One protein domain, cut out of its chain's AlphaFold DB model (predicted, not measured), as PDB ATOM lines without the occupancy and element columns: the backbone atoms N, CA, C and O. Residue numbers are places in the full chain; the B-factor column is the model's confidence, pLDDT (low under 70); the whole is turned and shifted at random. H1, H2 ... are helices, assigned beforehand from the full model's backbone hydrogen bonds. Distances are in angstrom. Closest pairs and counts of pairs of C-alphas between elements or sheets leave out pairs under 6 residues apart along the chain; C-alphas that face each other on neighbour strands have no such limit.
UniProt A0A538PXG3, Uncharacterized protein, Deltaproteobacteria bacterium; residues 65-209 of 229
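Overview. This is residues 65 to 209 of the 229 residues of an uncharacterized protein of Deltaproteobacteria bacterium (UniProt A0A538PXG3). Four helices make a rod-shaped, up-and-down bundle, each running against the one before it: H1 and H3 lie side by side, while H4 and H6 lie toward opposite ends of the rod. H5 packs steeply tilted on H3 and H6 near the end where H2 lies; H7 and the link of residues 131 to 145 lie toward the other. The printed part has 145 residues with seven named helices, H1 to H7 in chain order, and no named strand: all helix. It is only just compact, close to loose, with a radius of gyration of the C-alphas of 17.5 A, and spans 58 by 26 by 21 A.

Arrangement. H1, residues 68 to 93, touches H3, residues 110 to 130, at a shallow tilt of 22 degrees, opposite ways; the closest C-alphas, of Thr 77 and Ile 121, are 6.3 A apart. H1 also touches H6, residues 185 to 199, closest at the C-alphas of Gln 83 and Ala 190, 5.4 A. H3 and H4, residues 146 to 166, form a helical hairpin at 9 degrees, with the C-alphas of Ile 124 and Ala 158 closest at 5.3 A. H5, residues 169 to 180, touches H6 at a steep tilt of 50 degrees, closest at the C-alphas of Ile 179 and Gln 188, 4.3 A. H2, residues 97 to 100, touches H5, closest at the C-alphas of Leu 100 and Ala 177, 6.3 A. H7, residues 204 to 209, only just touches H1, with 3 pairs of C-alphas within 8 A, the closest Leu 68 and Asp 207 at 6.0 A. Every O i to N i+4 pair is within hydrogen-bond range in H3, H4, H5 and H6; in H1 20 of 22 are, in H7 0 of 2, with 1 of 3 O i to N i+3 pairs, and H2 is too short for such a pair.

Along the chain. H1 runs 38.4 A from C-alpha 68 at (-9.641, 48.428, 10.167); H3 measures 30.4 A, H4 30.7 A and H6 21.2 A. H7 ends at C-alpha 209, (-4.991, 44.729, 18.958).

Size, cuts and confidence. The C-alphas farthest apart, of Glu 95 and Ser 142, are 59.0 A apart. The printed part has no cut, and the link from H3 to H4 is long. pLDDT is under 70 at 26 residues, among them 133 to 144 and 202 to 209.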
ATOM      1  N   VAL A  65     -12.509  56.965  10.154       63.03
ATOM      2  CA  VAL A  65     -12.736  55.520  10.200       63.03
ATOM      3  C   VAL A  65     -12.402  55.002  11.596       63.03
ATOM      4  O   VAL A  65     -11.335  55.303  12.112       63.03
ATOM      5  N   GLY A  66     -13.329  54.277  12.227       63.72
ATOM      6  CA  GLY A  66     -13.232  53.840  13.622       63.72
ATOM      7  C   GLY A  66     -12.425  52.560  13.843       63.72
ATOM      8  O   GLY A  66     -12.003  52.310  14.970       63.72
ATOM      9  N   SER A  67     -12.216  51.752  12.798       71.25
ATOM     10  CA  SER A  67     -11.502  50.465  12.859       71.25
ATOM     11  C   SER A  67     -11.031  49.987  11.475       71.25
ATOM     12  O   SER A  67     -11.499  50.474  10.444       71.25
ATOM     13  N   LEU A  68     -10.127  49.000  11.430       72.81
ATOM     14  CA  LEU A  68      -9.641  48.428  10.167       72.81
ATOM     15  C   LEU A  68     -10.752  47.671   9.422       72.81
ATOM     16  O   LEU A  68     -10.885  47.827   8.210       72.81
ATOM     17  N   GLY A  69     -11.601  46.934  10.143       77.19
ATOM     18  CA  GLY A  69     -12.799  46.312   9.591       77.19
ATOM     19  C   GLY A  69     -13.764  47.319   8.964       77.19
ATOM     20  O   GLY A  69     -14.300  47.053   7.889       77.19
ATOM     21  N   GLU A  70     -13.945  48.501   9.564       79.50
ATOM     22  CA  GLU A  70     -14.715  49.585   8.942       79.50
ATOM     23  C   GLU A  70     -14.026  50.115   7.675       79.50
ATOM     24  O   GLU A  70     -14.695  50.304   6.657       79.50
ATOM     25  N   LEU A  71     -12.703  50.320   7.703       78.19
ATOM     26  CA  LEU A  71     -11.945  50.785   6.534       78.19
ATOM     27  C   LEU A  71     -12.075  49.812   5.364       78.19
ATOM     28  O   LEU A  71     -12.340  50.231   4.237       78.19
ATOM     29  N   LEU A  72     -11.906  48.518   5.637       80.56
ATOM     30  CA  LEU A  72     -12.047  47.478   4.632       80.56
ATOM     31  C   LEU A  72     -13.463  47.467   4.065       80.56
ATOM     32  O   LEU A  72     -13.611  47.483   2.847       80.56
ATOM     33  N   LEU A  73     -14.489  47.461   4.923       84.19
ATOM     34  CA  LEU A  73     -15.878  47.450   4.469       84.19
ATOM     35  C   LEU A  73     -16.167  48.631   3.543       84.19
ATOM     36  O   LEU A  73     -16.745  48.435   2.479       84.19
ATOM     37  N   ARG A  74     -15.714  49.838   3.901       82.00
ATOM     38  CA  ARG A  74     -15.857  51.029   3.051       82.00
ATOM     39  C   ARG A  74     -15.112  50.886   1.726       82.00
ATOM     40  O   ARG A  74     -15.662  51.200   0.677       82.00
ATOM     41  N   ALA A  75     -13.882  50.375   1.748       80.69
ATOM     42  CA  ALA A  75     -13.119  50.134   0.527       80.69
ATOM     43  C   ALA A  75     -13.824  49.123  -0.395       80.69
ATOM     44  O   ALA A  75     -13.960  49.370  -1.593       80.69
ATOM     45  N   GLN A  76     -14.321  48.015   0.163       86.00
ATOM     46  CA  GLN A  76     -15.063  46.995  -0.578       86.00
ATOM     47  C   GLN A  76     -16.326  47.578  -1.205       86.00
ATOM     48  O   GLN A  76     -16.563  47.402  -2.400       86.00
ATOM     49  N   THR A  77     -17.135  48.295  -0.422       87.06
ATOM     50  CA  THR A  77     -18.404  48.836  -0.910       87.06
ATOM     51  C   THR A  77     -18.195  49.953  -1.923       87.06
ATOM     52  O   THR A  77     -18.926  49.993  -2.912       87.06
ATOM     53  N   ALA A  78     -17.167  50.791  -1.770       82.31
ATOM     54  CA  ALA A  78     -16.781  51.781  -2.772       82.31
ATOM     55  C   ALA A  78     -16.360  51.132  -4.101       82.31
ATOM     56  O   ALA A  78     -16.877  51.503  -5.158       82.31
ATOM     57  N   VAL A  79     -15.468  50.133  -4.062       83.44
ATOM     58  CA  VAL A  79     -15.015  49.432  -5.274       83.44
ATOM     59  C   VAL A  79     -16.185  48.741  -5.958       83.44
ATOM     60  O   VAL A  79     -16.368  48.926  -7.158       83.44
ATOM     61  N   ILE A  80     -17.001  47.986  -5.220       87.12
ATOM     62  CA  ILE A  80     -18.132  47.276  -5.821       87.12
ATOM     63  C   ILE A  80     -19.119  48.275  -6.420       87.12
ATOM     64  O   ILE A  80     -19.506  48.102  -7.567       87.12
ATOM     65  N   THR A  81     -19.455  49.362  -5.720       88.38
ATOM     66  CA  THR A  81     -20.356  50.399  -6.254       88.38
ATOM     67  C   THR A  81     -19.823  50.984  -7.565       88.38
ATOM     68  O   THR A  81     -20.571  51.098  -8.536       88.38
ATOM     69  N   LEU A  82     -18.523  51.289  -7.636       85.50
ATOM     70  CA  LEU A  82     -17.883  51.777  -8.858       85.50
ATOM     71  C   LEU A  82     -17.954  50.748  -9.997       85.50
ATOM     72  O   LEU A  82     -18.248  51.110 -11.135       85.50
ATOM     73  N   GLN A  83     -17.701  49.468  -9.713       89.19
ATOM     74  CA  GLN A  83     -17.798  48.417 -10.729       89.19
ATOM     75  C   GLN A  83     -19.246  48.189 -11.180       89.19
ATOM     76  O   GLN A  83     -19.483  48.026 -12.371       89.19
ATOM     77  N   LEU A  84     -20.234  48.266 -10.283       90.88
ATOM     78  CA  LEU A  84     -21.653  48.200 -10.648       90.88
ATOM     79  C   LEU A  84     -22.054  49.357 -11.568       90.88
ATOM     80  O   LEU A  84     -22.748  49.146 -12.561       90.88
ATOM     81  N   GLN A  85     -21.581  50.575 -11.287       89.19
ATOM     82  CA  GLN A  85     -21.798  51.730 -12.161       89.19
ATOM     83  C   GLN A  85     -21.170  51.539 -13.545       89.19
ATOM     84  O   GLN A  85     -21.766  51.961 -14.534       89.19
ATOM     85  N   ARG A  86     -20.009  50.878 -13.628       88.12
ATOM     86  CA  ARG A  86     -19.369  50.509 -14.901       88.12
ATOM     87  C   ARG A  86     -20.117  49.403 -15.638       88.12
ATOM     88  O   ARG A  86     -20.210  49.462 -16.858       88.12
ATOM     89  N   LEU A  87     -20.685  48.435 -14.921       89.31
ATOM     90  CA  LEU A  87     -21.451  47.342 -15.520       89.31
ATOM     91  C   LEU A  87     -22.768  47.813 -16.137       89.31
ATOM     92  O   LEU A  87     -23.168  47.282 -17.165       89.31
ATOM     93  N   ARG A  88     -23.439  48.820 -15.566       90.25
ATOM     94  CA  ARG A  88     -24.719  49.317 -16.103       90.25
ATOM     95  C   ARG A  88     -24.679  49.691 -17.596       90.25
ATOM     96  O   ARG A  88     -25.511  49.172 -18.333       90.25
ATOM     97  N   PRO A  89     -23.781  50.571 -18.083       88.56
ATOM     98  CA  PRO A  89     -23.714  50.886 -19.508       88.56
ATOM     99  C   PRO A  89     -23.267  49.678 -20.334       88.56
ATOM    100  O   PRO A  89     -23.819  49.450 -21.404       88.56
ATOM    101  N   VAL A  90     -22.329  48.883 -19.817       85.81
ATOM    102  CA  VAL A  90     -21.832  47.667 -20.472       85.81
ATOM    103  C   VAL A  90     -23.000  46.721 -20.771       85.81
ATOM    104  O   VAL A  90     -23.270  46.424 -21.927       85.81
ATOM    105  N   LEU A  91     -23.795  46.354 -19.769       84.94
ATOM    106  CA  LEU A  91     -24.934  45.447 -19.948       84.94
ATOM    107  C   LEU A  91     -26.089  46.059 -20.749       84.94
ATOM    108  O   LEU A  91     -26.813  45.340 -21.438       84.94
ATOM    109  N   ARG A  92     -26.255  47.385 -20.705       83.50
ATOM    110  CA  ARG A  92     -27.304  48.074 -21.464       83.50
ATOM    111  C   ARG A  92     -27.083  47.986 -22.974       83.50
ATOM    112  O   ARG A  92     -28.065  47.865 -23.704       83.50
ATOM    113  N   TYR A  93     -25.830  48.077 -23.420       78.31
ATOM    114  CA  TYR A  93     -25.458  48.155 -24.839       78.31
ATOM    115  C   TYR A  93     -24.738  46.909 -25.365       78.31
ATOM    116  O   TYR A  93     -24.400  46.860 -26.542       78.31
ATOM    117  N   GLY A  94     -24.485  45.923 -24.507       72.44
ATOM    118  CA  GLY A  94     -23.781  44.710 -24.883       72.44
ATOM    119  C   GLY A  94     -24.629  43.753 -25.708       72.44
ATOM    120  O   GLY A  94     -25.774  43.445 -25.365       72.44
ATOM    121  N   GLU A  95     -24.022  43.249 -26.774       67.12
ATOM    122  CA  GLU A  95     -24.525  42.116 -27.537       67.12
ATOM    123  C   GLU A  95     -24.416  40.850 -26.658       67.12
ATOM    124  O   GLU A  95     -23.493  40.724 -25.855       67.12
ATOM    125  N   HIS A  96     -25.373  39.921 -26.755       69.31
ATOM    126  CA  HIS A  96     -25.359  38.639 -26.018       69.31
ATOM    127  C   HIS A  96     -25.566  38.699 -24.492       69.31
ATOM    128  O   HIS A  96     -25.170  37.784 -23.768       69.31
ATOM    129  N   LYS A  97     -26.218  39.744 -23.964       72.81
ATOM    130  CA  LYS A  97     -26.574  39.808 -22.530       72.81
ATOM    131  C   LYS A  97     -27.571  38.729 -22.084       72.81
ATOM    132  O   LYS A  97     -27.655  38.428 -20.897       72.81
ATOM    133  N   GLU A  98     -28.323  38.170 -23.025       72.44
ATOM    134  CA  GLU A  98     -29.290  37.093 -22.790       72.44
ATOM    135  C   GLU A  98     -28.589  35.804 -22.338       72.44
ATOM    136  O   GLU A  98     -29.086  35.131 -21.441       72.44
ATOM    137  N   ASP A  99     -27.369  35.554 -22.826       73.00
ATOM    138  CA  ASP A  99     -26.543  34.393 -22.457       73.00
ATOM    139  C   ASP A  99     -26.043  34.437 -21.001       73.00
ATOM    140  O   ASP A  99     -25.508  33.458 -20.483       73.00
ATOM    141  N   LEU A 100     -26.172  35.589 -20.335       75.12
ATOM    142  CA  LEU A 100     -25.785  35.790 -18.935       75.12
ATOM    143  C   LEU A 100     -26.970  35.625 -17.970       75.12
ATOM    144  O   LEU A 100     -26.778  35.686 -16.751       75.12
ATOM    145  N   LEU A 101     -28.193  35.477 -18.487       73.62
ATOM    146  CA  LEU A 101     -29.377  35.246 -17.670       73.62
ATOM    147  C   LEU A 101     -29.477  33.762 -17.316       73.62
ATOM    148  O   LEU A 101     -29.426  32.883 -18.168       73.62
ATOM    149  N   LEU A 102     -29.661  33.485 -16.027       70.81
ATOM    150  CA  LEU A 102     -29.874  32.129 -15.536       70.81
ATOM    151  C   LEU A 102     -31.304  31.681 -15.846       70.81
ATOM    152  O   LEU A 102     -32.261  32.291 -15.360       70.81
ATOM    153  N   GLU A 103     -31.467  30.563 -16.549       67.81
ATOM    154  CA  GLU A 103     -32.754  29.867 -16.574       67.81
ATOM    155  C   GLU A 103     -33.159  29.485 -15.137       67.81
ATOM    156  O   GLU A 103     -32.397  28.859 -14.399       67.81
ATOM    157  N   GLY A 104     -34.346  29.918 -14.699       65.62
ATOM    158  CA  GLY A 104     -34.844  29.676 -13.335       65.62
ATOM    159  C   GLY A 104     -34.348  30.656 -12.261       65.62
ATOM    160  O   GLY A 104     -34.636  30.469 -11.079       65.62
ATOM    161  N   SER A 105     -33.634  31.719 -12.641       73.19
ATOM    162  CA  SER A 105     -33.331  32.845 -11.751       73.19
ATOM    163  C   SER A 105     -34.610  33.576 -11.309       73.19
ATOM    164  O   SER A 105     -35.528  33.788 -12.097       73.19
ATOM    165  N   GLN A 106     -34.652  34.029 -10.048       80.69
ATOM    166  CA  GLN A 106     -35.719  34.921  -9.560       80.69
ATOM    167  C   GLN A 106     -35.668  36.327 -10.191       80.69
ATOM    168  O   GLN A 106     -36.636  37.076 -10.099       80.69
ATOM    169  N   TYR A 107     -34.533  36.682 -10.796       83.81
ATOM    170  CA  TYR A 107     -34.307  37.937 -11.504       83.81
ATOM    171  C   TYR A 107     -34.586  37.747 -12.994       83.81
ATOM    172  O   TYR A 107     -34.096  36.794 -13.602       83.81
ATOM    173  N   ARG A 108     -35.351  38.672 -13.567       81.31
ATOM    174  CA  ARG A 108     -35.759  38.700 -14.976       81.31
ATOM    175  C   ARG A 108     -34.716  39.364 -15.866       81.31
ATOM    176  O   ARG A 108     -34.686  39.099 -17.062       81.31
ATOM    177  N   THR A 109     -33.887  40.238 -15.298       85.62
ATOM    178  CA  THR A 109     -32.852  40.983 -16.025       85.62
ATOM    179  C   THR A 109     -31.558  41.058 -15.219       85.62
ATOM    180  O   THR A 109     -31.549  40.883 -13.998       85.62
ATOM    181  N   LEU A 110     -30.441  41.350 -15.889       86.06
ATOM    182  CA  LEU A 110     -29.165  41.576 -15.206       86.06
ATOM    183  C   LEU A 110     -29.172  42.894 -14.430       86.06
ATOM    184  O   LEU A 110     -28.528  43.007 -13.386       86.06
ATOM    185  N   GLU A 111     -29.928  43.881 -14.909       87.81
ATOM    186  CA  GLU A 111     -30.163  45.134 -14.204       87.81
ATOM    187  C   GLU A 111     -30.809  44.893 -12.836       87.81
ATOM    188  O   GLU A 111     -30.372  45.502 -11.863       87.81
ATOM    189  N   GLU A 112     -31.754  43.952 -12.715       89.81
ATOM    190  CA  GLU A 112     -32.338  43.576 -11.419       89.81
ATOM    191  C   GLU A 112     -31.298  42.961 -10.465       89.81
ATOM    192  O   GLU A 112     -31.338  43.214  -9.257       89.81
ATOM    193  N   VAL A 113     -30.327  42.197 -10.984       91.00
ATOM    194  CA  VAL A 113     -29.211  41.660 -10.181       91.00
ATOM    195  C   VAL A 113     -28.293  42.794  -9.706       91.00
ATOM    196  O   VAL A 113     -27.891  42.821  -8.540       91.00
ATOM    197  N   ILE A 114     -27.993  43.766 -10.575       92.06
ATOM    198  CA  ILE A 114     -27.221  44.966 -10.214       92.06
ATOM    199  C   ILE A 114     -27.956  45.800  -9.165       92.06
ATOM    200  O   ILE A 114     -27.349  46.199  -8.170       92.06
ATOM    201  N   ASP A 115     -29.251  46.044  -9.355       92.88
ATOM    202  CA  ASP A 115     -30.085  46.805  -8.425       92.88
ATOM    203  C   ASP A 115     -30.170  46.109  -7.063       92.88
ATOM    204  O   ASP A 115     -30.067  46.761  -6.020       92.88
ATOM    205  N   PHE A 116     -30.275  44.777  -7.058       94.00
ATOM    206  CA  PHE A 116     -30.206  43.976  -5.842       94.00
ATOM    207  C   PHE A 116     -28.873  44.167  -5.105       94.00
ATOM    208  O   PHE A 116     -28.883  44.430  -3.897       94.00
ATOM    209  N   MET A 117     -27.737  44.065  -5.804       93.69
ATOM    210  CA  MET A 117     -26.417  44.275  -5.197       93.69
ATOM    211  C   MET A 117     -26.284  45.694  -4.635       93.69
ATOM    212  O   MET A 117     -25.910  45.860  -3.474       93.69
ATOM    213  N   ASP A 118     -26.660  46.711  -5.409       92.62
ATOM    214  CA  ASP A 118     -26.585  48.119  -5.012       92.62
ATOM    215  C   ASP A 118     -27.480  48.428  -3.796       92.62
ATOM    216  O   ASP A 118     -27.077  49.100  -2.843       92.62
ATOM    217  N   MET A 119     -28.698  47.881  -3.760       94.25
ATOM    218  CA  MET A 119     -29.582  47.967  -2.594       94.25
ATOM    219  C   MET A 119     -28.942  47.322  -1.354       94.25
ATOM    220  O   MET A 119     -28.961  47.909  -0.267       94.25
ATOM    221  N   LYS A 120     -28.385  46.112  -1.483       94.12
ATOM    222  CA  LYS A 120     -27.776  45.395  -0.353       94.12
ATOM    223  C   LYS A 120     -26.534  46.113   0.173       94.12
ATOM    224  O   LYS A 120     -26.400  46.242   1.388       94.12
ATOM    225  N   ILE A 121     -25.693  46.644  -0.713       90.50
ATOM    226  CA  ILE A 121     -24.520  47.448  -0.351       90.50
ATOM    227  C   ILE A 121     -24.941  48.708   0.405       90.50
ATOM    228  O   ILE A 121     -24.434  48.964   1.497       90.50
ATOM    229  N   ARG A 122     -25.934  49.453  -0.097       87.88
ATOM    230  CA  ARG A 122     -26.470  50.632   0.606       87.88
ATOM    231  C   ARG A 122     -26.998  50.287   1.997       87.88
ATOM    232  O   ARG A 122     -26.740  51.021   2.949       87.88
ATOM    233  N   ARG A 123     -27.684  49.149   2.145       89.31
ATOM    234  CA  ARG A 123     -28.159  48.669   3.451       89.31
ATOM    235  C   ARG A 123     -27.007  48.330   4.400       89.31
ATOM    236  O   ARG A 123     -27.084  48.681   5.574       89.31
ATOM    237  N   ILE A 124     -25.958  47.670   3.911       88.69
ATOM    238  CA  ILE A 124     -24.751  47.375   4.696       88.69
ATOM    239  C   ILE A 124     -24.114  48.675   5.195       88.69
ATOM    240  O   ILE A 124     -23.861  48.817   6.392       88.69
ATOM    241  N   ASN A 125     -23.950  49.651   4.303       82.44
ATOM    242  CA  ASN A 125     -23.386  50.957   4.636       82.44
ATOM    243  C   ASN A 125     -24.218  51.672   5.708       82.44
ATOM    244  O   ASN A 125     -23.667  52.151   6.697       82.44
ATOM    245  N   ALA A 126     -25.546  51.678   5.570       82.19
ATOM    246  CA  ALA A 126     -26.447  52.292   6.545       82.19
ATOM    247  C   ALA A 126     -26.322  51.665   7.947       82.19
ATOM    248  O   ALA A 126     -26.310  52.386   8.944       82.19
ATOM    249  N   VAL A 127     -26.180  50.336   8.036       82.75
ATOM    250  CA  VAL A 127     -25.996  49.633   9.319       82.75
ATOM    251  C   VAL A 127     -24.694  50.052  10.000       82.75
ATOM    252  O   VAL A 127     -24.698  50.312  11.204       82.75
ATOM    253  N   VAL A 128     -23.594  50.135   9.248       79.38
ATOM    254  CA  VAL A 128     -22.284  50.535   9.788       79.38
ATOM    255  C   VAL A 128     -22.304  52.001  10.226       79.38
ATOM    256  O   VAL A 128     -21.856  52.314  11.329       79.38
ATOM    257  N   LEU A 129     -22.891  52.890   9.418       74.56
ATOM    258  CA  LEU A 129     -23.002  54.316   9.737       74.56
ATOM    259  C   LEU A 129     -23.858  54.579  10.980       74.56
ATOM    260  O   LEU A 129     -23.487  55.418  11.797       74.56
ATOM    261  N   GLY A 130     -24.952  53.834  11.163       76.00
ATOM    262  CA  GLY A 130     -25.823  53.963  12.337       76.00
ATOM    263  C   GLY A 130     -25.161  53.573  13.665       76.00
ATOM    264  O   GLY A 130     -25.613  54.007  14.719       76.00
ATOM    265  N   HIS A 131     -24.075  52.797  13.625       73.94
ATOM    266  CA  HIS A 131     -23.325  52.356  14.808       73.94
ATOM    267  C   HIS A 131     -21.910  52.945  14.842       73.94
ATOM    268  O   HIS A 131     -21.009  52.379  15.465       73.94
ATOM    269  N   ARG A 132     -21.677  54.052  14.133       72.25
ATOM    270  CA  ARG A 132     -20.359  54.679  14.065       72.25
ATOM    271  C   ARG A 132     -20.004  55.316  15.404       72.25
ATOM    272  O   ARG A 132     -20.803  56.032  16.003       72.25
ATOM    273  N   ILE A 133     -18.776  55.077  15.845       64.38
ATOM    274  CA  ILE A 133     -18.212  55.705  17.038       64.38
ATOM    275  C   ILE A 133     -17.186  56.729  16.570       64.38
ATOM    276  O   ILE A 133     -16.338  56.393  15.738       64.38
ATOM    277  N   PRO A 134     -17.237  57.977  17.062       62.78
ATOM    278  CA  PRO A 134     -16.166  58.930  16.829       62.78
ATOM    279  C   PRO A 134     -14.824  58.333  17.258       62.78
ATOM    280  O   PRO A 134     -14.698  57.840  18.377       62.78
ATOM    281  N   TRP A 135     -13.819  58.434  16.388       53.06
ATOM    282  CA  TRP A 135     -12.463  57.907  16.586       53.06
ATOM    283  C   TRP A 135     -11.872  58.188  17.981       53.06
ATOM    284  O   TRP A 135     -11.166  57.358  18.538       53.06
ATOM    285  N   ARG A 136     -12.179  59.342  18.586       53.28
ATOM    286  CA  ARG A 136     -11.675  59.703  19.922       53.28
ATOM    287  C   ARG A 136     -12.238  58.820  21.047       53.28
ATOM    288  O   ARG A 136     -11.527  58.519  21.989       53.28
ATOM    289  N   ILE A 137     -13.480  58.351  20.921       52.97
ATOM    290  CA  ILE A 137     -14.197  57.609  21.974       52.97
ATOM    291  C   ILE A 137     -13.871  56.106  21.931       52.97
ATOM    292  O   ILE A 137     -13.997  55.401  22.931       52.97
ATOM    293  N   SER A 138     -13.420  55.580  20.788       52.56
ATOM    294  CA  SER A 138     -13.048  54.164  20.676       52.56
ATOM    295  C   SER A 138     -11.739  53.796  21.394       52.56
ATOM    296  O   SER A 138     -11.498  52.610  21.596       52.56
ATOM    297  N   HIS A 139     -10.928  54.770  21.824       53.00
ATOM    298  CA  HIS A 139      -9.538  54.530  22.248       53.00
ATOM    299  C   HIS A 139      -9.213  54.907  23.703       53.00
ATOM    300  O   HIS A 139      -8.097  54.658  24.143       53.00
ATOM    301  N   GLU A 140     -10.155  55.486  24.456       49.78
ATOM    302  CA  GLU A 140      -9.903  55.957  25.833       49.78
ATOM    303  C   GLU A 140     -10.292  54.939  26.923       49.78
ATOM    304  O   GLU A 140      -9.905  55.103  28.079       49.78
ATOM    305  N   ALA A 141     -11.027  53.874  26.587       52.38
ATOM    306  CA  ALA A 141     -11.537  52.916  27.571       52.38
ATOM    307  C   ALA A 141     -10.745  51.598  27.574       52.38
ATOM    308  O   ALA A 141     -10.631  50.927  26.551       52.38
ATOM    309  N   SER A 142     -10.261  51.189  28.750       50.88
ATOM    310  CA  SER A 142      -9.610  49.892  29.001       50.88
ATOM    311  C   SER A 142     -10.579  48.697  28.988       50.88
ATOM    312  O   SER A 142     -10.141  47.549  28.943       50.88
ATOM    313  N   VAL A 143     -11.894  48.953  28.985       57.47
ATOM    314  CA  VAL A 143     -12.961  47.955  28.825       57.47
ATOM    315  C   VAL A 143     -13.860  48.377  27.662       57.47
ATOM    316  O   VAL A 143     -14.266  49.543  27.627       57.47
ATOM    317  N   PRO A 144     -14.225  47.465  26.736       62.72
ATOM    318  CA  PRO A 144     -15.066  47.829  25.612       62.72
ATOM    319  C   PRO A 144     -16.419  48.365  26.067       62.72
ATOM    320  O   PRO A 144     -17.178  47.658  26.735       62.72
ATOM    321  N   THR A 145     -16.749  49.597  25.683       71.25
ATOM    322  CA  THR A 145     -18.068  50.158  25.992       71.25
ATOM    323  C   THR A 145     -19.155  49.383  25.244       71.25
ATOM    324  O   THR A 145     -18.910  48.801  24.183       71.25
ATOM    325  N   VAL A 146     -20.392  49.405  25.753       74.69
ATOM    326  CA  VAL A 146     -21.559  48.821  25.056       74.69
ATOM    327  C   VAL A 146     -21.624  49.310  23.605       74.69
ATOM    328  O   VAL A 146     -21.904  48.541  22.688       74.69
ATOM    329  N   GLN A 147     -21.279  50.576  23.369       71.12
ATOM    330  CA  GLN A 147     -21.268  51.159  22.037       71.12
ATOM    331  C   GLN A 147     -20.181  50.554  21.137       71.12
ATOM    332  O   GLN A 147     -20.479  50.215  19.994       71.12
ATOM    333  N   GLN A 148     -18.962  50.328  21.645       71.69
ATOM    334  CA  GLN A 148     -17.888  49.631  20.913       71.69
ATOM    335  C   GLN A 148     -18.278  48.195  20.549       71.69
ATOM    336  O   GLN A 148     -18.056  47.754  19.420       71.69
ATOM    337  N   GLN A 149     -18.942  47.482  21.460       76.19
ATOM    338  CA  GLN A 149     -19.465  46.144  21.175       76.19
ATOM    339  C   GLN A 149     -20.525  46.168  20.064       76.19
ATOM    340  O   GLN A 149     -20.501  45.317  19.169       76.19
ATOM    341  N   LEU A 150     -21.428  47.155  20.086       79.12
ATOM    342  CA  LEU A 150     -22.430  47.354  19.038       79.12
ATOM    343  C   LEU A 150     -21.784  47.692  17.688       79.12
ATOM    344  O   LEU A 150     -22.179  47.117  16.675       79.12
ATOM    345  N   HIS A 151     -20.755  48.540  17.669       80.00
ATOM    346  CA  HIS A 151     -19.988  48.862  16.465       80.00
ATOM    347  C   HIS A 151     -19.302  47.624  15.870       80.00
ATOM    348  O   HIS A 151     -19.497  47.305  14.698       80.00
ATOM    349  N   HIS A 152     -18.578  46.845  16.681       78.44
ATOM    350  CA  HIS A 152     -17.943  45.604  16.223       78.44
ATOM    351  C   HIS A 152     -18.963  44.567  15.743       78.44
ATOM    352  O   HIS A 152     -18.721  43.835  14.780       78.44
ATOM    353  N   ARG A 153     -20.127  44.479  16.396       83.12
ATOM    354  CA  ARG A 153     -21.227  43.626  15.933       83.12
ATOM    355  C   ARG A 153     -21.772  44.106  14.588       83.12
ATOM    356  O   ARG A 153     -22.014  43.272  13.721       83.12
ATOM    357  N   ALA A 154     -21.925  45.414  14.392       85.56
ATOM    358  CA  ALA A 154     -22.364  45.990  13.125       85.56
ATOM    359  C   ALA A 154     -21.380  45.679  11.985       85.56
ATOM    360  O   ALA A 154     -21.819  45.251  10.921       85.56
ATOM    361  N   ILE A 155     -20.068  45.787  12.226       84.50
ATOM    362  CA  ILE A 155     -19.026  45.413  11.253       84.50
ATOM    363  C   ILE A 155     -19.098  43.924  10.909       84.50
ATOM    364  O   ILE A 155     -19.147  43.569   9.734       84.50
ATOM    365  N   ARG A 156     -19.173  43.034  11.909       85.25
ATOM    366  CA  ARG A 156     -19.301  41.586  11.656       85.25
ATOM    367  C   ARG A 156     -20.559  41.257  10.854       85.25
ATOM    368  O   ARG A 156     -20.506  40.479   9.904       85.25
ATOM    369  N   ASN A 157     -21.685  41.877  11.201       88.44
ATOM    370  CA  ASN A 157     -22.936  41.717  10.465       88.44
ATOM    371  C   ASN A 157     -22.818  42.227   9.024       88.44
ATOM    372  O   ASN A 157     -23.330  41.584   8.113       88.44
ATOM    373  N   ALA A 158     -22.128  43.347   8.807       89.50
ATOM    374  CA  ALA A 158     -21.857  43.894   7.485       89.50
ATOM    375  C   ALA A 158     -20.986  42.952   6.641       89.50
ATOM    376  O   ALA A 158     -21.352  42.652   5.508       89.50
ATOM    377  N   GLN A 159     -19.901  42.409   7.196       87.56
ATOM    378  CA  GLN A 159     -19.047  41.430   6.511       87.56
ATOM    379  C   GLN A 159     -19.796  40.131   6.183       87.56
ATOM    380  O   GLN A 159     -19.658  39.591   5.086       87.56
ATOM    381  N   ASN A 160     -20.631  39.635   7.102       88.94
ATOM    382  CA  ASN A 160     -21.522  38.503   6.829       88.94
ATOM    383  C   ASN A 160     -22.526  38.845   5.714       88.94
ATOM    384  O   ASN A 160     -22.793  38.017   4.846       88.94
ATOM    385  N   GLY A 161     -23.051  40.072   5.713       91.44
ATOM    386  CA  GLY A 161     -23.916  40.590   4.657       91.44
ATOM    387  C   GLY A 161     -23.225  40.603   3.296       91.44
ATOM    388  O   GLY A 161     -23.825  40.160   2.324       91.44
ATOM    389  N   MET A 162     -21.962  41.036   3.234       91.00
ATOM    390  CA  MET A 162     -21.153  41.012   2.010       91.00
ATOM    391  C   MET A 162     -21.025  39.595   1.444       91.00
ATOM    392  O   MET A 162     -21.294  39.391   0.262       91.00
ATOM    393  N   ARG A 163     -20.707  38.606   2.291       89.88
ATOM    394  CA  ARG A 163     -20.658  37.188   1.885       89.88
ATOM    395  C   ARG A 163     -22.010  36.695   1.368       89.88
ATOM    396  O   ARG A 163     -22.091  36.154   0.275       89.88
ATOM    397  N   SER A 164     -23.089  37.013   2.082       92.25
ATOM    398  CA  SER A 164     -24.443  36.633   1.666       92.25
ATOM    399  C   SER A 164     -24.873  37.231   0.318       92.25
ATOM    400  O   SER A 164     -25.715  36.630  -0.347       92.25
ATOM    401  N   ILE A 165     -24.350  38.396  -0.088       93.62
ATOM    402  CA  ILE A 165     -24.598  38.938  -1.435       93.62
ATOM    403  C   ILE A 165     -23.914  38.060  -2.483       93.62
ATOM    404  O   ILE A 165     -24.543  37.725  -3.483       93.62
ATOM    405  N   ALA A 166     -22.654  37.688  -2.251       90.88
ATOM    406  CA  ALA A 166     -21.876  36.857  -3.165       90.88
ATOM    407  C   ALA A 166     -22.496  35.467  -3.357       90.88
ATOM    408  O   ALA A 166     -22.503  34.948  -4.470       90.88
ATOM    409  N   ASP A 167     -23.068  34.910  -2.288       91.00
ATOM    410  CA  ASP A 167     -23.721  33.598  -2.289       91.00
ATOM    411  C   ASP A 167     -25.116  33.612  -2.940       91.00
ATOM    412  O   ASP A 167     -25.711  32.555  -3.164       91.00
ATOM    413  N   ALA A 168     -25.674  34.789  -3.253       91.88
ATOM    414  CA  ALA A 168     -26.970  34.873  -3.914       91.88
ATOM    415  C   ALA A 168     -26.874  34.252  -5.325       91.88
ATOM    416  O   ALA A 168     -26.041  34.705  -6.115       91.88
ATOM    417  N   PRO A 169     -27.731  33.278  -5.698       89.88
ATOM    418  CA  PRO A 169     -27.552  32.495  -6.927       89.88
ATOM    419  C   PRO A 169     -27.382  33.335  -8.201       89.88
ATOM    420  O   PRO A 169     -26.485  33.072  -8.998       89.88
ATOM    421  N   GLY A 170     -28.195  34.386  -8.362       89.81
ATOM    422  CA  GLY A 170     -28.103  35.295  -9.509       89.81
ATOM    423  C   GLY A 170     -26.806  36.109  -9.541       89.81
ATOM    424  O   GLY A 170     -26.227  36.297 -10.606       89.81
ATOM    425  N   VAL A 171     -26.305  36.533  -8.376       92.38
ATOM    426  CA  VAL A 171     -25.026  37.252  -8.262       92.38
ATOM    427  C   VAL A 171     -23.867  36.307  -8.558       92.38
ATOM    428  O   VAL A 171     -23.036  36.611  -9.411       92.38
ATOM    429  N   ALA A 172     -23.830  35.139  -7.912       91.81
ATOM    430  CA  ALA A 172     -22.787  34.138  -8.113       91.81
ATOM    431  C   ALA A 172     -22.668  33.724  -9.588       91.81
ATOM    432  O   ALA A 172     -21.561  33.590 -10.115       91.81
ATOM    433  N   HIS A 173     -23.805  33.548 -10.263       91.25
ATOM    434  CA  HIS A 173     -23.830  33.237 -11.683       91.25
ATOM    435  C   HIS A 173     -23.347  34.393 -12.548       91.25
ATOM    436  O   HIS A 173     -22.442  34.169 -13.343       91.25
ATOM    437  N   LEU A 174     -23.873  35.611 -12.365       91.12
ATOM    438  CA  LEU A 174     -23.420  36.788 -13.113       91.12
ATOM    439  C   LEU A 174     -21.902  36.966 -12.997       91.12
ATOM    440  O   LEU A 174     -21.223  37.192 -13.995       91.12
ATOM    441  N   LEU A 175     -21.354  36.838 -11.788       92.56
ATOM    442  CA  LEU A 175     -19.916  36.956 -11.571       92.56
ATOM    443  C   LEU A 175     -19.149  35.841 -12.285       92.56
ATOM    444  O   LEU A 175     -18.191  36.134 -12.993       92.56
ATOM    445  N   ARG A 176     -19.575  34.581 -12.155       92.25
ATOM    446  CA  ARG A 176     -18.908  33.448 -12.814       92.25
ATOM    447  C   ARG A 176     -18.974  33.558 -14.336       92.25
ATOM    448  O   ARG A 176     -17.942  33.440 -14.987       92.25
ATOM    449  N   ALA A 177     -20.164  33.788 -14.882       90.81
ATOM    450  CA  ALA A 177     -20.391  33.925 -16.313       90.81
ATOM    451  C   ALA A 177     -19.595  35.110 -16.865       90.81
ATOM    452  O   ALA A 177     -18.813  34.930 -17.792       90.81
ATOM    453  N   GLY A 178     -19.688  36.282 -16.229       90.94
ATOM    454  CA  GLY A 178     -18.942  37.473 -16.628       90.94
ATOM    455  C   GLY A 178     -17.425  37.266 -16.622       90.94
ATOM    456  O   GLY A 178     -16.765  37.638 -17.583       90.94
ATOM    457  N   ILE A 179     -16.863  36.601 -15.603       93.50
ATOM    458  CA  ILE A 179     -15.418  36.299 -15.542       93.50
ATOM    459  C   ILE A 179     -14.965  35.385 -16.699       93.50
ATOM    460  O   ILE A 179     -13.821  35.483 -17.146       93.50
ATOM    461  N   MET A 180     -15.841  34.511 -17.201       91.44
ATOM    462  CA  MET A 180     -15.534  33.604 -18.316       91.44
ATOM    463  C   MET A 180     -15.690  34.253 -19.703       91.44
ATOM    464  O   MET A 180     -15.251  33.662 -20.688       91.44
ATOM    465  N   ARG A 181     -16.267  35.460 -19.808       89.44
ATOM    466  CA  ARG A 181     -16.438  36.187 -21.080       89.44
ATOM    467  C   ARG A 181     -15.148  36.879 -21.519       89.44
ATOM    468  O   ARG A 181     -15.008  38.094 -21.416       89.44
ATOM    469  N   SER A 182     -14.182  36.106 -22.018       89.12
ATOM    470  CA  SER A 182     -12.927  36.645 -22.574       89.12
ATOM    471  C   SER A 182     -13.134  37.523 -23.813       89.12
ATOM    472  O   SER A 182     -12.284  38.342 -24.142       89.12
ATOM    473  N   ASP A 183     -14.257  37.336 -24.502       89.25
ATOM    474  CA  ASP A 183     -14.732  38.153 -25.619       89.25
ATOM    475  C   ASP A 183     -15.272  39.521 -25.171       89.25
ATOM    476  O   ASP A 183     -15.456  40.405 -26.005       89.25
ATOM    477  N   TRP A 184     -15.481  39.719 -23.862       90.75
ATOM    478  CA  TRP A 184     -16.006  40.955 -23.289       90.75
ATOM    479  C   TRP A 184     -15.156  41.462 -22.105       90.75
ATOM    480  O   TRP A 184     -15.537  41.314 -20.935       90.75
ATOM    481  N   PRO A 185     -13.998  42.091 -22.383       88.81
ATOM    482  CA  PRO A 185     -12.992  42.414 -21.368       88.81
ATOM    483  C   PRO A 185     -13.494  43.330 -20.245       88.81
ATOM    484  O   PRO A 185     -13.103  43.169 -19.087       88.81
ATOM    485  N   GLU A 186     -14.372  44.286 -20.549       88.50
ATOM    486  CA  GLU A 186     -14.932  45.213 -19.564       88.50
ATOM    487  C   GLU A 186     -15.841  44.495 -18.561       88.50
ATOM    488  O   GLU A 186     -15.737  44.740 -17.355       88.50
ATOM    489  N   LEU A 187     -16.697  43.585 -19.044       90.50
ATOM    490  CA  LEU A 187     -17.551  42.747 -18.202       90.50
ATOM    491  C   LEU A 187     -16.695  41.812 -17.345       90.50
ATOM    492  O   LEU A 187     -16.863  41.772 -16.125       90.50
ATOM    493  N   GLN A 188     -15.743  41.116 -17.971       92.00
ATOM    494  CA  GLN A 188     -14.822  40.214 -17.288       92.00
ATOM    495  C   GLN A 188     -14.070  40.928 -16.164       92.00
ATOM    496  O   GLN A 188     -14.071  40.461 -15.022       92.00
ATOM    497  N   SER A 189     -13.462  42.074 -16.467       88.50
ATOM    498  CA  SER A 189     -12.691  42.862 -15.505       88.50
ATOM    499  C   SER A 189     -13.559  43.338 -14.340       88.50
ATOM    500  O   SER A 189     -13.186  43.179 -13.176       88.50
ATOM    501  N   ALA A 190     -14.747  43.880 -14.619       88.75
ATOM    502  CA  ALA A 190     -15.647  44.353 -13.573       88.75
ATOM    503  C   ALA A 190     -16.150  43.206 -12.679       88.75
ATOM    504  O   ALA A 190     -16.090  43.320 -11.452       88.75
ATOM    505  N   CYS A 191     -16.570  42.079 -13.261       91.50
ATOM    506  CA  CYS A 191     -16.993  40.895 -12.510       91.50
ATOM    507  C   CYS A 191     -15.847  40.299 -11.679       91.50
ATOM    508  O   CYS A 191     -16.058  39.959 -10.513       91.50
ATOM    509  N   ALA A 192     -14.624  40.239 -12.214       86.81
ATOM    510  CA  ALA A 192     -13.448  39.767 -11.482       86.81
ATOM    511  C   ALA A 192     -13.116  40.662 -10.280       86.81
ATOM    512  O   ALA A 192     -12.861  40.165  -9.177       86.81
ATOM    513  N   HIS A 193     -13.168  41.987 -10.455       85.19
ATOM    514  CA  HIS A 193     -12.956  42.930  -9.359       85.19
ATOM    515  C   HIS A 193     -14.029  42.797  -8.274       85.19
ATOM    516  O   HIS A 193     -13.687  42.751  -7.093       85.19
ATOM    517  N   ILE A 194     -15.309  42.690  -8.650       86.69
ATOM    518  CA  ILE A 194     -16.406  42.501  -7.688       86.69
ATOM    519  C   ILE A 194     -16.230  41.184  -6.922       86.69
ATOM    520  O   ILE A 194     -16.277  41.186  -5.692       86.69
ATOM    521  N   ALA A 195     -15.970  40.079  -7.624       88.81
ATOM    522  CA  ALA A 195     -15.755  38.774  -7.003       88.81
ATOM    523  C   ALA A 195     -14.579  38.803  -6.016       88.81
ATOM    524  O   ALA A 195     -14.708  38.331  -4.890       88.81
ATOM    525  N   THR A 196     -13.469  39.442  -6.398       85.25
ATOM    526  CA  THR A 196     -12.306  39.620  -5.516       85.25
ATOM    527  C   THR A 196     -12.688  40.373  -4.243       85.25
ATOM    528  O   THR A 196     -12.287  39.977  -3.152       85.25
ATOM    529  N   MET A 197     -13.492  41.437  -4.352       86.50
ATOM    530  CA  MET A 197     -13.912  42.205  -3.179       86.50
ATOM    531  C   MET A 197     -14.777  41.391  -2.217       86.50
ATOM    532  O   MET A 197     -14.661  41.605  -1.015       86.50
ATOM    533  N   PHE A 198     -15.598  40.452  -2.692       86.06
ATOM    534  CA  PHE A 198     -16.425  39.615  -1.815       86.06
ATOM    535  C   PHE A 198     -15.642  38.566  -1.017       86.06
ATOM    536  O   PHE A 198     -16.098  38.157   0.050       86.06
ATOM    537  N   VAL A 199     -14.471  38.144  -1.503       82.56
ATOM    538  CA  VAL A 199     -13.628  37.141  -0.829       82.56
ATOM    539  C   VAL A 199     -12.852  37.744   0.344       82.56
ATOM    540  O   VAL A 199     -12.608  37.065   1.342       82.56
ATOM    541  N   ILE A 200     -12.490  39.027   0.259       76.88
ATOM    542  CA  ILE A 200     -11.688  39.677   1.298       76.88
ATOM    543  C   ILE A 200     -12.502  39.757   2.598       76.88
ATOM    544  O   ILE A 200     -13.601  40.312   2.644       76.88
ATOM    545  N   SER A 201     -11.949  39.234   3.688       71.69
ATOM    546  CA  SER A 201     -12.543  39.358   5.017       71.69
ATOM    547  C   SER A 201     -11.473  39.640   6.065       71.69
ATOM    548  O   SER A 201     -10.328  39.212   5.935       71.69
ATOM    549  N   LEU A 202     -11.848  40.399   7.092       68.25
ATOM    550  CA  LEU A 202     -11.014  40.639   8.265       68.25
ATOM    551  C   LEU A 202     -11.698  40.065   9.485       68.25
ATOM    552  O   LEU A 202     -12.882  40.325   9.709       68.25
ATOM    553  N   ASP A 203     -10.937  39.334  10.289       65.06
ATOM    554  CA  ASP A 203     -11.394  38.960  11.615       65.06
ATOM    555  C   ASP A 203     -11.358  40.190  12.530       65.06
ATOM    556  O   ASP A 203     -10.300  40.636  12.975       65.06
ATOM    557  N   VAL A 204     -12.547  40.717  12.824       58.59
ATOM    558  CA  VAL A 204     -12.770  41.887  13.688       58.59
ATOM    559  C   VAL A 204     -12.170  41.686  15.092       58.59
ATOM    560  O   VAL A 204     -11.870  42.664  15.771       58.59
ATOM    561  N   GLY A 205     -11.953  40.438  15.536       54.44
ATOM    562  CA  GLY A 205     -11.274  40.143  16.802       54.44
ATOM    563  C   GLY A 205      -9.794  40.545  16.826       54.44
ATOM    564  O   GLY A 205      -9.298  40.959  17.873       54.44
ATOM    565  N   MET A 206      -9.097  40.485  15.685       49.31
ATOM    566  CA  MET A 206      -7.677  40.860  15.573       49.31
ATOM    567  C   MET A 206      -7.469  42.369  15.351       49.31
ATOM    568  O   MET A 206      -6.410  42.904  15.687       49.31
ATOM    569  N   ASP A 207      -8.486  43.069  14.841       54.03
ATOM    570  CA  ASP A 207      -8.419  44.499  14.511       54.03
ATOM    571  C   ASP A 207      -8.180  45.391  15.737       54.03
ATOM    572  O   ASP A 207      -7.475  46.397  15.639       54.03
ATOM    573  N   HIS A 208      -8.728  45.031  16.903       50.97
ATOM    574  CA  HIS A 208      -8.582  45.845  18.112       50.97
ATOM    575  C   HIS A 208      -7.120  45.919  18.582       50.97
ATOM    576  O   HIS A 208      -6.647  46.997  18.942       50.97
ATOM    577  N   ALA A 209      -6.384  44.804  18.519       50.84
ATOM    578  CA  ALA A 209      -4.991  44.729  18.958       50.84
ATOM    579  C   ALA A 209      -4.040  45.524  18.042       50.84
ATOM    580  O   ALA A 209      -3.182  46.257  18.533       50.84
TER     581      ALA A 209